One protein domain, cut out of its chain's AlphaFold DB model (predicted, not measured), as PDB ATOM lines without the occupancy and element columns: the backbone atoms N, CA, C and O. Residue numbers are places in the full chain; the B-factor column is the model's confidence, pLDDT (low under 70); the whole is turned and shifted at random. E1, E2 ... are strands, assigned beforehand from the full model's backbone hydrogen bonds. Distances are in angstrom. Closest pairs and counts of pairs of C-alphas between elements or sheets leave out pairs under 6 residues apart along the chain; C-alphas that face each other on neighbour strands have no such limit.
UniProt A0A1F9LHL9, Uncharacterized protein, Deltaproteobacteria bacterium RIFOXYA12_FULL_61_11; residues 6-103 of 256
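AT A GLANCE: This is residues 6 to 103 of the 256 residues of an uncharacterized protein of Deltaproteobacteria bacterium RIFOXYA12_FULL_61_11 (UniProt A0A1F9LHL9). One six-stranded sheet curls like part of a barrel, and its two longest strands, E1 and E2, run out from the curled part as a long hairpin arm that makes the length of the domain. Residues 19 to 32 form the loop at the far end of this arm, while E3 to E6 make up the rest of the curl. The printed part has 98 residues with six named strands, E1 to E6 along the chain, and no named helix; the class is all strand. The sheet's order is E1, E2, E6, E5, E4, E3, mixed. The whole is extended, with a radius of gyration of the C-alphas of 19.4 A, and flat, spanning 63 by 33 by 16 A.

HOW THE PARTS SIT: The strongly twisted sheet is a folded sheet, bent back into two leaves that face each other: E1, residues 6 to 18, and E2, residues 33 to 49, face E5, residues 80 to 89, E4, residues 73 to 77, and E3, residues 63 to 67. E6, residues 92 to 102, is the hinge. E2 and E6 are parallel neighbours, with N 46 and O 93 2.9 A apart. The hairpin E1 and E2 is antiparallel at 160 degrees, with N 11 and O 41 2.8 A apart. E3, E4, E5 and E6 form a meander, each strand the antiparallel neighbour of the one before; N 64 and O 76, N 82 and O 75, and N 87 and O 94 are 2.8, 3.0 and 2.8 A apart. The closest C-alphas of edge strands E1 and E3, those of Arg 11 and Tyr 67, are 7.2 A apart.

IN THESE COORDINATES: E1 begins at C-alpha 6 (148.875, 102.609, 128.997) and measures 39.0 A. E2 measures 43.2 A and bends by 61 degrees at residue 38. E6 measures 29.0 A, bends by 53 degrees at residue 99 and ends at C-alpha 102 (146.311, 108.011, 105.519).

THE WHOLE: The C-alphas farthest apart, of Ala 26 and Glu 52, are 63.1 A apart. The links E1 to E2 and E2 to E3 are long. The printed part has no cut, and residue 61 is under pLDDT 70.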
ATOM      1  N   SER A   6     149.961 103.496 128.602       80.38
ATOM      2  CA  SER A   6     148.875 102.609 128.997       80.38
ATOM      3  C   SER A   6     147.574 103.383 129.099       80.38
ATOM      4  O   SER A   6     147.578 104.577 129.410       80.38
ATOM      5  N   VAL A   7     146.472 102.703 128.815       83.19
ATOM      6  CA  VAL A   7     145.125 103.227 128.987       83.19
ATOM      7  C   VAL A   7     144.235 102.138 129.573       83.19
ATOM      8  O   VAL A   7     144.244 100.997 129.117       83.19
ATOM      9  N   HIS A   8     143.465 102.503 130.593       87.00
ATOM     10  CA  HIS A   8     142.417 101.649 131.133       87.00
ATOM     11  C   HIS A   8     141.116 101.948 130.396       87.00
ATOM     12  O   HIS A   8     140.642 103.089 130.427       87.00
ATOM     13  N   LEU A   9     140.534 100.946 129.739       87.38
ATOM     14  CA  LEU A   9     139.296 101.111 128.984       87.38
ATOM     15  C   LEU A   9     138.168 100.311 129.604       87.38
ATOM     16  O   LEU A   9     138.334  99.170 130.031       87.38
ATOM     17  N   VAL A  10     136.991 100.931 129.615       89.81
ATOM     18  CA  VAL A  10     135.769 100.349 130.152       89.81
ATOM     19  C   VAL A  10     134.630 100.593 129.177       89.81
ATOM     20  O   VAL A  10     134.393 101.724 128.758       89.81
ATOM     21  N   ARG A  11     133.880  99.539 128.852       91.94
ATOM     22  CA  ARG A  11     132.679  99.622 128.020       91.94
ATOM     23  C   ARG A  11     131.557  98.789 128.602       91.94
ATOM     24  O   ARG A  11     131.742  97.631 128.954       91.94
ATOM     25  N   THR A  12     130.360  99.357 128.640       94.06
ATOM     26  CA  THR A  12     129.155  98.588 128.956       94.06
ATOM     27  C   THR A  12     128.526  98.066 127.670       94.06
ATOM     28  O   THR A  12     128.320  98.832 126.727       94.06
ATOM     29  N   VAL A  13     128.233  96.768 127.627       93.31
ATOM     30  CA  VAL A  13     127.551  96.109 126.512       93.31
ATOM     31  C   VAL A  13     126.072  95.979 126.854       93.31
ATOM     32  O   VAL A  13     125.701  95.409 127.884       93.31
ATOM     33  N   TRP A  14     125.242  96.517 125.967       93.69
ATOM     34  CA  TRP A  14     123.789  96.474 126.046       93.69
ATOM     35  C   TRP A  14     123.250  95.660 124.874       93.69
ATOM     36  O   TRP A  14     123.794  95.754 123.774       93.69
ATOM     37  N   SER A  15     122.163  94.918 125.073       92.38
ATOM     38  CA  SER A  15     121.405  94.327 123.969       92.38
ATOM     39  C   SER A  15     119.986  94.837 123.916       92.38
ATOM     40  O   SER A  15     119.337  95.076 124.932       92.38
ATOM     41  N   GLU A  16     119.491  94.993 122.697       92.19
ATOM     42  CA  GLU A  16     118.115  95.382 122.470       92.19
ATOM     43  C   GLU A  16     117.191  94.178 122.691       92.19
ATOM     44  O   GLU A  16     117.392  93.090 122.141       92.19
ATOM     45  N   LYS A  17     116.174  94.364 123.527       92.19
ATOM     46  CA  LYS A  17     115.141  93.373 123.830       92.19
ATOM     47  C   LYS A  17     113.770  93.957 123.537       92.19
ATOM     48  O   LYS A  17     113.589  95.169 123.577       92.19
ATOM     49  N   ARG A  18     112.800  93.083 123.260       90.62
ATOM     50  CA  ARG A  18     111.384  93.447 123.102       90.62
ATOM     51  C   ARG A  18     110.583  93.141 124.364       90.62
ATOM     52  O   ARG A  18     111.013  92.328 125.178       90.62
ATOM     53  N   GLY A  19     109.404  93.737 124.494       87.12
ATOM     54  CA  GLY A  19     108.513  93.565 125.639       87.12
ATOM     55  C   GLY A  19     108.553  94.726 126.623       87.12
ATOM     56  O   GLY A  19     108.064  94.574 127.743       87.12
ATOM     57  N   ALA A  20     109.094  95.885 126.224       86.38
ATOM     58  CA  ALA A  20     109.058  97.084 127.054       86.38
ATOM     59  C   ALA A  20     107.615  97.426 127.450       86.38
ATOM     60  O   ALA A  20     107.357  97.726 128.609       86.38
ATOM     61  N   ARG A  21     106.640  97.267 126.542       87.81
ATOM     62  CA  ARG A  21     105.223  97.568 126.826       87.81
ATOM     63  C   ARG A  21     104.623  96.717 127.945       87.81
ATOM     64  O   ARG A  21     103.701  97.174 128.608       87.81
ATOM     65  N   ASN A  22     105.163  95.522 128.188       85.38
ATOM     66  CA  ASN A  22     104.715  94.641 129.271       85.38
ATOM     67  C   ASN A  22     105.251  95.064 130.648       85.38
ATOM     68  O   ASN A  22     104.756  94.588 131.667       85.38
ATOM     69  N   LEU A  23     106.271  95.928 130.687       82.12
ATOM     70  CA  LEU A  23     106.877  96.442 131.918       82.12
ATOM     71  C   LEU A  23     106.202  97.729 132.417       82.12
ATOM     72  O   LEU A  23     106.438  98.140 133.551       82.12
ATOM     73  N   PHE A  24     105.366  98.358 131.587       81.12
ATOM     74  CA  PHE A  24     104.676  99.609 131.894       81.12
ATOM     75  C   PHE A  24     103.155  99.424 131.911       81.12
ATOM     76  O   PHE A  24     102.620  98.368 131.575       81.12
ATOM     77  N   ALA A  25     102.442 100.453 132.367       82.19
ATOM     78  CA  ALA A  25     100.989 100.420 132.447       82.19
ATOM     79  C   ALA A  25     100.350 100.237 131.059       82.19
ATOM     80  O   ALA A  25     100.859 100.713 130.041       82.19
ATOM     81  N   ALA A  26      99.183  99.589 131.030       74.94
ATOM     82  CA  ALA A  26      98.373  99.516 129.822       74.94
ATOM     83  C   ALA A  26      98.129 100.936 129.271       74.94
ATOM     84  O   ALA A  26      97.795 101.843 130.032       74.94
ATOM     85  N   HIS A  27      98.294 101.107 127.953       76.81
ATOM     86  CA  HIS A  27      98.208 102.380 127.213       76.81
ATOM     87  C   HIS A  27      99.426 103.319 127.285       76.81
ATOM     88  O   HIS A  27      99.332 104.454 126.821       76.81
ATOM     89  N   SER A  28     100.578 102.874 127.793       78.06
ATOM     90  CA  SER A  28     101.830 103.607 127.570       78.06
ATOM     91  C   SER A  28     102.214 103.588 126.083       78.06
ATOM     92  O   SER A  28     102.439 102.524 125.505       78.06
ATOM     93  N   ASP A  29     102.294 104.770 125.466       83.94
ATOM     94  CA  ASP A  29     102.778 104.940 124.092       83.94
ATOM     95  C   ASP A  29     104.309 104.976 124.082       83.94
ATOM     96  O   ASP A  29     104.942 106.030 124.107       83.94
ATOM     97  N   ILE A  30     104.901 103.786 124.154       83.88
ATOM     98  CA  ILE A  30     106.349 103.589 124.100       83.88
ATOM     99  C   ILE A  30     106.710 102.576 123.005       83.88
ATOM    100  O   ILE A  30     105.910 101.670 122.704       83.88
ATOM    101  N   PRO A  31     107.916 102.685 122.416       86.38
ATOM    102  CA  PRO A  31     108.495 101.611 121.621       86.38
ATOM    103  C   PRO A  31     108.531 100.322 122.443       86.38
ATOM    104  O   PRO A  31     108.809 100.348 123.639       86.38
ATOM    105  N   ASP A  32     108.265  99.176 121.817       88.88
ATOM    106  CA  ASP A  32     108.301  97.888 122.523       88.88
ATOM    107  C   ASP A  32     109.735  97.391 122.796       88.88
ATOM    108  O   ASP A  32     109.926  96.264 123.243       88.88
ATOM    109  N   GLN A  33     110.746  98.218 122.535       90.50
ATOM    110  CA  GLN A  33     112.161  97.892 122.661       90.50
ATOM    111  C   GLN A  33     112.776  98.551 123.897       90.50
ATOM    112  O   GLN A  33     112.440  99.683 124.242       90.50
ATOM    113  N   TYR A  34     113.699  97.855 124.553       89.50
ATOM    114  CA  TYR A  34     114.506  98.389 125.647       89.50
ATOM    115  C   TYR A  34     115.936  97.844 125.591       89.50
ATOM    116  O   TYR A  34     116.185  96.784 125.016       89.50
ATOM    117  N   LEU A  35     116.876  98.567 126.203       91.19
ATOM    118  CA  LEU A  35     118.258  98.121 126.360       91.19
ATOM    119  C   LEU A  35     118.402  97.301 127.643       91.19
ATOM    120  O   LEU A  35     118.073  97.760 128.736       91.19
ATOM    121  N   TRP A  36     118.908  96.083 127.505       91.69
ATOM    122  CA  TRP A  36     119.226  95.180 128.598       91.69
ATOM    123  C   TRP A  36     120.735  95.157 128.831       91.69
ATOM    124  O   TRP A  36     121.503  94.984 127.885       91.69
ATOM    125  N   PHE A  37     121.163  95.335 130.081       93.81
ATOM    126  CA  PHE A  37     122.573  95.211 130.448       93.81
ATOM    127  C   PHE A  37     123.022  93.761 130.271       93.81
ATOM    128  O   PHE A  37     122.463  92.859 130.895       93.81
ATOM    129  N   GLU A  38     124.049  93.533 129.457       94.00
ATOM    130  CA  GLU A  38     124.619  92.196 129.296       94.00
ATOM    131  C   GLU A  38     125.849  92.003 130.168       94.00
ATOM    132  O   GLU A  38     125.916  91.065 130.963       94.00
ATOM    133  N   ARG A  39     126.842  92.878 129.997       94.44
ATOM    134  CA  ARG A  39     128.140  92.783 130.665       94.44
ATOM    135  C   ARG A  39     128.884  94.107 130.606       94.44
ATOM    136  O   ARG A  39     128.591  94.968 129.779       94.44
ATOM    137  N   GLN A  40     129.910  94.221 131.435       94.12
ATOM    138  CA  GLN A  40     130.910  95.275 131.345       94.12
ATOM    139  C   GLN A  40     132.230  94.661 130.880       94.12
ATOM    140  O   GLN A  40     132.664  93.637 131.402       94.12
ATOM    141  N   LEU A  41     132.840  95.278 129.880       91.12
ATOM    142  CA  LEU A  41     134.193  95.008 129.431       91.12
ATOM    143  C   LEU A  41     135.120  96.004 130.129       91.12
ATOM    144  O   LEU A  41     134.811  97.196 130.175       91.12
ATOM    145  N   SER A  42     136.217  95.520 130.695       90.38
ATOM    146  CA  SER A  42     137.225  96.336 131.368       90.38
ATOM    147  C   SER A  42     138.578  95.676 131.164       90.38
ATOM    148  O   SER A  42     138.718  94.490 131.462       90.38
ATOM    149  N   ASN A  43     139.531  96.411 130.599       84.62
ATOM    150  CA  ASN A  43     140.853  95.876 130.311       84.62
ATOM    151  C   ASN A  43     141.899  97.003 130.257       84.62
ATOM    152  O   ASN A  43     141.593  98.141 129.883       84.62
ATOM    153  N   ASP A  44     143.119  96.664 130.660       86.50
ATOM    154  CA  ASP A  44     144.286  97.537 130.589       86.50
ATOM    155  C   ASP A  44     145.029  97.268 129.288       86.50
ATOM    156  O   ASP A  44     145.389  96.126 128.987       86.50
ATOM    157  N   TYR A  45     145.267  98.332 128.528       83.81
ATOM    158  CA  TYR A  45     145.954  98.254 127.252       83.81
ATOM    159  C   TYR A  45     147.243  99.036 127.286       83.81
ATOM    160  O   TYR A  45     147.276 100.216 127.635       83.81
ATOM    161  N   HIS A  46     148.297  98.366 126.862       86.25
ATOM    162  CA  HIS A  46     149.587  98.955 126.584       86.25
ATOM    163  C   HIS A  46     149.719  99.123 125.081       86.25
ATOM    164  O   HIS A  46     149.221  98.299 124.322       86.25
ATOM    165  N   TRP A  47     150.375 100.188 124.642       82.12
ATOM    166  CA  TRP A  47     150.592 100.415 123.218       82.12
ATOM    167  C   TRP A  47     152.079 100.438 122.903       82.12
ATOM    168  O   TRP A  47     152.865 101.079 123.609       82.12
ATOM    169  N   HIS A  48     152.442  99.731 121.840       88.00
ATOM    170  CA  HIS A  48     153.779  99.668 121.275       88.00
ATOM    171  C   HIS A  48     153.741 100.145 119.825       88.00
ATOM    172  O   HIS A  48     152.782  99.901 119.098       88.00
ATOM    173  N   TRP A  49     154.797 100.839 119.409       88.06
ATOM    174  CA  TRP A  49     154.930 101.349 118.051       88.06
ATOM    175  C   TRP A  49     156.023 100.600 117.302       88.06
ATOM    176  O   TRP A  49     157.195 100.725 117.657       88.06
ATOM    177  N   GLU A  50     155.643  99.875 116.259       90.38
ATOM    178  CA  GLU A  50     156.550  99.131 115.378       90.38
ATOM    179  C   GLU A  50     156.355  99.476 113.894       90.38
ATOM    180  O   GLU A  50     157.027  98.896 113.044       90.38
ATOM    181  N   ALA A  51     155.488 100.442 113.576       87.62
ATOM    182  CA  ALA A  51     155.356 100.953 112.218       87.62
ATOM    183  C   ALA A  51     156.667 101.593 111.732       87.62
ATOM    184  O   ALA A  51     157.447 102.130 112.527       87.62
ATOM    185  N   GLU A  52     156.889 101.531 110.417       87.69
ATOM    186  CA  GLU A  52     158.142 101.937 109.767       87.69
ATOM    187  C   GLU A  52     158.515 103.391 110.079       87.69
ATOM    188  O   GLU A  52     159.652 103.691 110.459       87.69
ATOM    189  N   GLU A  53     157.548 104.300 109.965       86.19
ATOM    190  CA  GLU A  53     157.761 105.702 110.283       86.19
ATOM    191  C   GLU A  53     157.622 105.973 111.790       86.19
ATOM    192  O   GLU A  53     156.758 105.398 112.461       86.19
ATOM    193  N   PRO A  54     158.434 106.884 112.359       85.50
ATOM    194  CA  PRO A  54     158.320 107.249 113.762       85.50
ATOM    195  C   PRO A  54     156.927 107.775 114.107       85.50
ATOM    196  O   PRO A  54     156.369 108.615 113.407       85.50
ATOM    197  N   SER A  55     156.421 107.396 115.277       82.25
ATOM    198  CA  SER A  55     155.118 107.850 115.772       82.25
ATOM    199  C   SER A  55     154.965 109.378 115.804       82.25
ATOM    200  O   SER A  55     153.871 109.903 115.633       82.25
ATOM    201  N   THR A  56     156.061 110.123 115.974       83.62
ATOM    202  CA  THR A  56     156.068 111.594 115.940       83.62
ATOM    203  C   THR A  56     155.633 112.184 114.600       83.62
ATOM    204  O   THR A  56     155.242 113.347 114.576       83.62
ATOM    205  N   THR A  57     155.688 111.416 113.507       82.25
ATOM    206  CA  THR A  57     155.196 111.853 112.195       82.25
ATOM    207  C   THR A  57     153.671 111.992 112.182       82.25
ATOM    208  O   THR A  57     153.148 112.929 111.585       82.25
ATOM    209  N   TYR A  58     152.958 111.120 112.900       79.75
ATOM    210  CA  TYR A  58     151.490 111.028 112.848       79.75
ATOM    211  C   TYR A  58     150.792 111.545 114.112       79.75
ATOM    212  O   TYR A  58     149.629 111.944 114.085       79.75
ATOM    213  N   LEU A  59     151.500 111.563 115.242       74.12
ATOM    214  CA  LEU A  59     150.958 111.921 116.557       74.12
ATOM    215  C   LEU A  59     151.063 113.420 116.872       74.12
ATOM    216  O   LEU A  59     151.325 113.811 118.010       74.12
ATOM    217  N   SER A  60     150.863 114.278 115.871       73.06
ATOM    218  CA  SER A  60     150.739 115.729 116.086       73.06
ATOM    219  C   SER A  60     149.368 116.128 116.658       73.06
ATOM    220  O   SER A  60     149.213 117.236 117.173       73.06
ATOM    221  N   ALA A  61     148.395 115.211 116.610       68.75
ATOM    222  CA  ALA A  61     147.036 115.357 117.116       68.75
ATOM    223  C   ALA A  61     146.717 114.305 118.204       68.75
ATOM    224  O   ALA A  61     147.450 113.323 118.356       68.75
ATOM    225  N   PRO A  62     145.632 114.490 118.982       75.88
ATOM    226  CA  PRO A  62     145.173 113.487 119.938       75.88
ATOM    227  C   PRO A  62     144.818 112.158 119.260       75.88
ATOM    228  O   PRO A  62     144.126 112.135 118.242       75.88
ATOM    229  N   VAL A  63     145.230 111.052 119.883       78.56
ATOM    230  CA  VAL A  63     144.834 109.701 119.475       78.56
ATOM    231  C   VAL A  63     143.437 109.401 119.997       78.56
ATOM    232  O   VAL A  63     143.181 109.486 121.198       78.56
ATOM    233  N   SER A  64     142.548 109.012 119.094       80.44
ATOM    234  CA  SER A  64     141.255 108.434 119.429       80.44
ATOM    235  C   SER A  64     141.398 106.926 119.577       80.44
ATOM    236  O   SER A  64     142.006 106.262 118.738       80.44
ATOM    237  N   VAL A  65     140.834 106.387 120.655       80.94
ATOM    238  CA  VAL A  65     140.814 104.951 120.934       80.94
ATOM    239  C   VAL A  65     139.372 104.480 120.878       80.94
ATOM    240  O   VAL A  65     138.525 104.982 121.619       80.94
ATOM    241  N   ASN A  66     139.086 103.519 120.011       82.56
ATOM    242  CA  ASN A  66     137.789 102.870 119.940       82.56
ATOM    243  C   ASN A  66     137.888 101.487 120.582       82.56
ATOM    244  O   ASN A  66     138.655 100.654 120.120       82.56
ATOM    245  N   TYR A  67     137.098 101.249 121.630       85.62
ATOM    246  CA  TYR A  67     136.968  99.947 122.285       85.62
ATOM    247  C   TYR A  67     135.588  99.379 121.982       85.62
ATOM    248  O   TYR A  67     134.589  99.932 122.448       85.62
ATOM    249  N   ASP A  68     135.493  98.337 121.160       85.12
ATOM    250  CA  ASP A  68     134.212  97.851 120.648       85.12
ATOM    251  C   ASP A  68     133.470  96.910 121.624       85.12
ATOM    252  O   ASP A  68     133.940  96.563 122.707       85.12
ATOM    253  N   GLN A  69     132.251  96.499 121.260       84.19
ATOM    254  CA  GLN A  69     131.412  95.612 122.084       84.19
ATOM    255  C   GLN A  69     131.931  94.163 122.204       84.19
ATOM    256  O   GLN A  69     131.413  93.373 123.006       84.19
ATOM    257  N   TYR A  70     132.924  93.805 121.393       83.50
ATOM    258  CA  TYR A  70     133.614  92.521 121.421       83.50
ATOM    259  C   TYR A  70     134.929  92.594 122.198       83.50
ATOM    260  O   TYR A  70     135.548  91.557 122.418       83.50
ATOM    261  N   GLY A  71     135.314  93.785 122.660       78.88
ATOM    262  CA  GLY A  71     136.550  94.011 123.388       78.88
ATOM    263  C   GLY A  71     137.766  94.191 122.484       78.88
ATOM    264  O   GLY A  71     138.876  93.973 122.954       78.88
ATOM    265  N   ARG A  72     137.573  94.560 121.213       80.31
ATOM    266  CA  ARG A  72     138.666  94.890 120.292       80.31
ATOM    267  C   ARG A  72     138.980  96.371 120.353       80.31
ATOM    268  O   ARG A  72     138.062  97.184 120.514       80.31
ATOM    269  N   ILE A  73     140.249  96.712 120.166       79.75
ATOM    270  CA  ILE A  73     140.684  98.096 120.029       79.75
ATOM    271  C   ILE A  73     141.069  98.446 118.600       79.75
ATOM    272  O   ILE A  73     141.731  97.676 117.913       79.75
ATOM    273  N   SER A  74     140.713  99.664 118.200       79.75
ATOM    274  CA  SER A  74     141.352 100.365 117.093       79.75
ATOM    275  C   SER A  74     141.783 101.775 117.515       79.75
ATOM    276  O   SER A  74     141.163 102.406 118.379       79.75
ATOM    277  N   PHE A  75     142.877 102.264 116.924       81.44
ATOM    278  CA  PHE A  75     143.457 103.580 117.213       81.44
ATOM    279  C   PHE A  75     143.473 104.459 115.960       81.44
ATOM    280  O   PHE A  75     143.955 104.034 114.915       81.44
ATOM    281  N   SER A  76     143.029 105.709 116.061       79.94
ATOM    282  CA  SER A  76     143.098 106.669 114.951       79.94
ATOM    283  C   SER A  76     143.639 108.024 115.400       79.94
ATOM    284  O   SER A  76     143.550 108.394 116.571       79.94
ATOM    285  N   THR A  77     144.252 108.771 114.484       84.12
ATOM    286  CA  THR A  77     144.781 110.121 114.747       84.12
ATOM    287  C   THR A  77     144.624 110.974 113.504       84.12
ATOM    288  O   THR A  77     145.026 110.535 112.442       84.12
ATOM    289  N   GLY A  78     144.046 112.174 113.616       76.69
ATOM    290  CA  GLY A  78     144.113 113.228 112.589       76.69
ATOM    291  C   GLY A  78     144.041 112.792 111.113       76.69
ATOM    292  O   GLY A  78     144.866 113.258 110.335       76.69
ATOM    293  N   GLY A  79     143.104 111.911 110.737       87.25
ATOM    294  CA  GLY A  79     142.983 111.396 109.362       87.25
ATOM    295  C   GLY A  79     143.918 110.231 109.020       87.25
ATOM    296  O   GLY A  79     144.272 110.050 107.859       87.25
ATOM    297  N   TYR A  80     144.351 109.455 110.014       90.31
ATOM    298  CA  TYR A  80     145.152 108.247 109.845       90.31
ATOM    299  C   TYR A  80     144.567 107.065 110.621       90.31
ATOM    300  O   TYR A  80     144.169 107.195 111.787       90.31
ATOM    301  N   TRP A  81     144.587 105.896 109.986       91.31
ATOM    302  CA  TRP A  81     144.264 104.601 110.577       91.31
ATOM    303  C   TRP A  81     145.538 103.962 111.106       91.31
ATOM    304  O   TRP A  81     146.481 103.768 110.345       91.31
ATOM    305  N   MET A  82     145.576 103.612 112.391       90.62
ATOM    306  CA  MET A  82     146.692 102.854 112.956       90.62
ATOM    307  C   MET A  82     146.305 101.381 113.026       90.62
ATOM    308  O   MET A  82     145.443 100.976 113.815       90.62
ATOM    309  N   LEU A  83     146.940 100.590 112.169       91.25
ATOM    310  CA  LEU A  83     146.763  99.147 112.099       91.25
ATOM    311  C   LEU A  83     147.730  98.459 113.048       91.25
ATOM    312  O   LEU A  83     148.830  98.948 113.306       91.25
ATOM    313  N   GLY A  84     147.309  97.324 113.579       89.81
ATOM    314  CA  GLY A  84     148.087  96.609 114.565       89.81
ATOM    315  C   GLY A  84     147.409  95.341 115.034       89.81
ATOM    316  O   GLY A  84     146.341  94.959 114.558       89.81
ATOM    317  N   ALA A  85     148.055  94.687 115.988       88.38
ATOM    318  CA  ALA A  85     147.563  93.453 116.571       88.38
ATOM    319  C   ALA A  85     147.631  93.507 118.095       88.38
ATOM    320  O   ALA A  85     148.553  94.083 118.673       88.38
ATOM    321  N   GLU A  86     146.653  92.863 118.726       87.62
ATOM    322  CA  GLU A  86     146.652  92.616 120.162       87.62
ATOM    323  C   GLU A  86     147.437  91.334 120.475       87.62
ATOM    324  O   GLU A  86     147.200  90.276 119.883       87.62
ATOM    325  N   SER A  87     148.346  91.417 121.439       90.25
ATOM    326  CA  SER A  87     149.037  90.292 122.062       90.25
ATOM    327  C   SER A  87     148.816  90.315 123.576       90.25
ATOM    328  O   SER A  87     148.459  91.335 124.169       90.25
ATOM    329  N   LEU A  88     149.004  89.160 124.217       88.19
ATOM    330  CA  LEU A  88     149.076  89.064 125.671       88.19
ATOM    331  C   LEU A  88     150.536  88.813 126.057       88.19
ATOM    332  O   LEU A  88     151.063  87.729 125.806       88.19
ATOM    333  N   GLU A  89     151.170  89.802 126.674       86.25
ATOM    334  CA  GLU A  89     152.573  89.759 127.096       86.25
ATOM    335  C   GLU A  89     152.640  89.953 128.609       86.25
ATOM    336  O   GLU A  89     152.107  90.923 129.134       86.25
ATOM    337  N   ASP A  90     153.236  89.005 129.337       83.88
ATOM    338  CA  ASP A  90     153.374  89.058 130.805       83.88
ATOM    339  C   ASP A  90     152.065  89.363 131.572       83.88
ATOM    340  O   ASP A  90     152.062  89.968 132.644       83.88
ATOM    341  N   GLY A  91     150.925  88.918 131.028       80.00
ATOM    342  CA  GLY A  91     149.596  89.154 131.605       80.00
ATOM    343  C   GLY A  91     149.005  90.537 131.307       80.00
ATOM    344  O   GLY A  91     147.967  90.876 131.871       80.00
ATOM    345  N   GLN A  92     149.632  91.313 130.424       82.25
ATOM    346  CA  GLN A  92     149.171  92.612 129.946       82.25
ATOM    347  C   GLN A  92     148.696  92.508 128.498       82.25
ATOM    348  O   GLN A  92     149.326  91.839 127.678       82.25
ATOM    349  N   THR A  93     147.590  93.182 128.176       87.00
ATOM    350  CA  THR A  93     147.152  93.296 126.782       87.00
ATOM    351  C   THR A  93     147.977  94.386 126.113       87.00
ATOM    352  O   THR A  93     147.948  95.542 126.539       87.00
ATOM    353  N   VAL A  94     148.733  94.023 125.084       88.69
ATOM    354  CA  VAL A  94     149.587  94.933 124.324       88.69
ATOM    355  C   VAL A  94     149.016  95.063 122.922       88.69
ATOM    356  O   VAL A  94     148.747  94.064 122.268       88.69
ATOM    357  N   TYR A  95     148.825  96.290 122.456       87.75
ATOM    358  CA  TYR A  95     148.522  96.581 121.065       87.75
ATOM    359  C   TYR A  95     149.777  97.103 120.375       87.75
ATOM    360  O   TYR A  95     150.300  98.163 120.734       87.75
ATOM    361  N   THR A  96     150.245  96.374 119.370       90.38
ATOM    362  CA  THR A  96     151.410  96.757 118.573       90.38
ATOM    363  C   THR A  96     150.939  97.376 117.270       90.38
ATOM    364  O   THR A  96     150.363  96.685 116.435       90.38
ATOM    365  N   VAL A  97     151.181  98.678 117.099       90.50
ATOM    366  CA  VAL A  97     150.926  99.399 115.847       90.50
ATOM    367  C   VAL A  97     151.983  98.990 114.831       90.50
ATOM    368  O   VAL A  97     153.166  99.254 115.048       90.50
ATOM    369  N   THR A  98     151.563  98.367 113.736       92.12
ATOM    370  CA  THR A  98     152.442  97.854 112.676       92.12
ATOM    371  C   THR A  98     152.390  98.687 111.405       92.12
ATOM    372  O   THR A  98     153.354  98.678 110.649       92.12
ATOM    373  N   ASP A  99     151.289  99.399 111.160       91.88
ATOM    374  CA  ASP A  99     151.156 100.253 109.980       91.88
ATOM    375  C   ASP A  99     150.270 101.472 110.264       91.88
ATOM    376  O   ASP A  99     149.459 101.475 111.198       91.88
ATOM    377  N   VAL A 100     150.440 102.519 109.461       91.75
ATOM    378  CA  VAL A 100     149.692 103.769 109.553       91.75
ATOM    379  C   VAL A 100     149.258 104.198 108.161       91.75
ATOM    380  O   VAL A 100     150.076 104.571 107.325       91.75
ATOM    381  N   LEU A 101     147.951 104.189 107.923       92.69
ATOM    382  CA  LEU A 101     147.382 104.530 106.624       92.69
ATOM    383  C   LEU A 101     146.766 105.919 106.672       92.69
ATOM    384  O   LEU A 101     146.030 106.230 107.604       92.69
ATOM    385  N   ASN A 102     147.024 106.749 105.667       91.75
ATOM    386  CA  ASN A 102     146.311 108.011 105.519       91.75
ATOM    387  C   ASN A 102     144.875 107.732 105.053       91.75
ATOM    388  O   ASN A 102     144.670 107.089 104.026       91.75
ATOM    389  N   GLU A 103     143.889 108.211 105.804       91.38
ATOM    390  CA  GLU A 103     142.472 107.928 105.573       91.38
ATOM    391  C   GLU A 103     142.015 108.395 104.186       91.38
ATOM    392  O   GLU A 103     141.380 107.618 103.475       91.38
TER     393      GLU A 103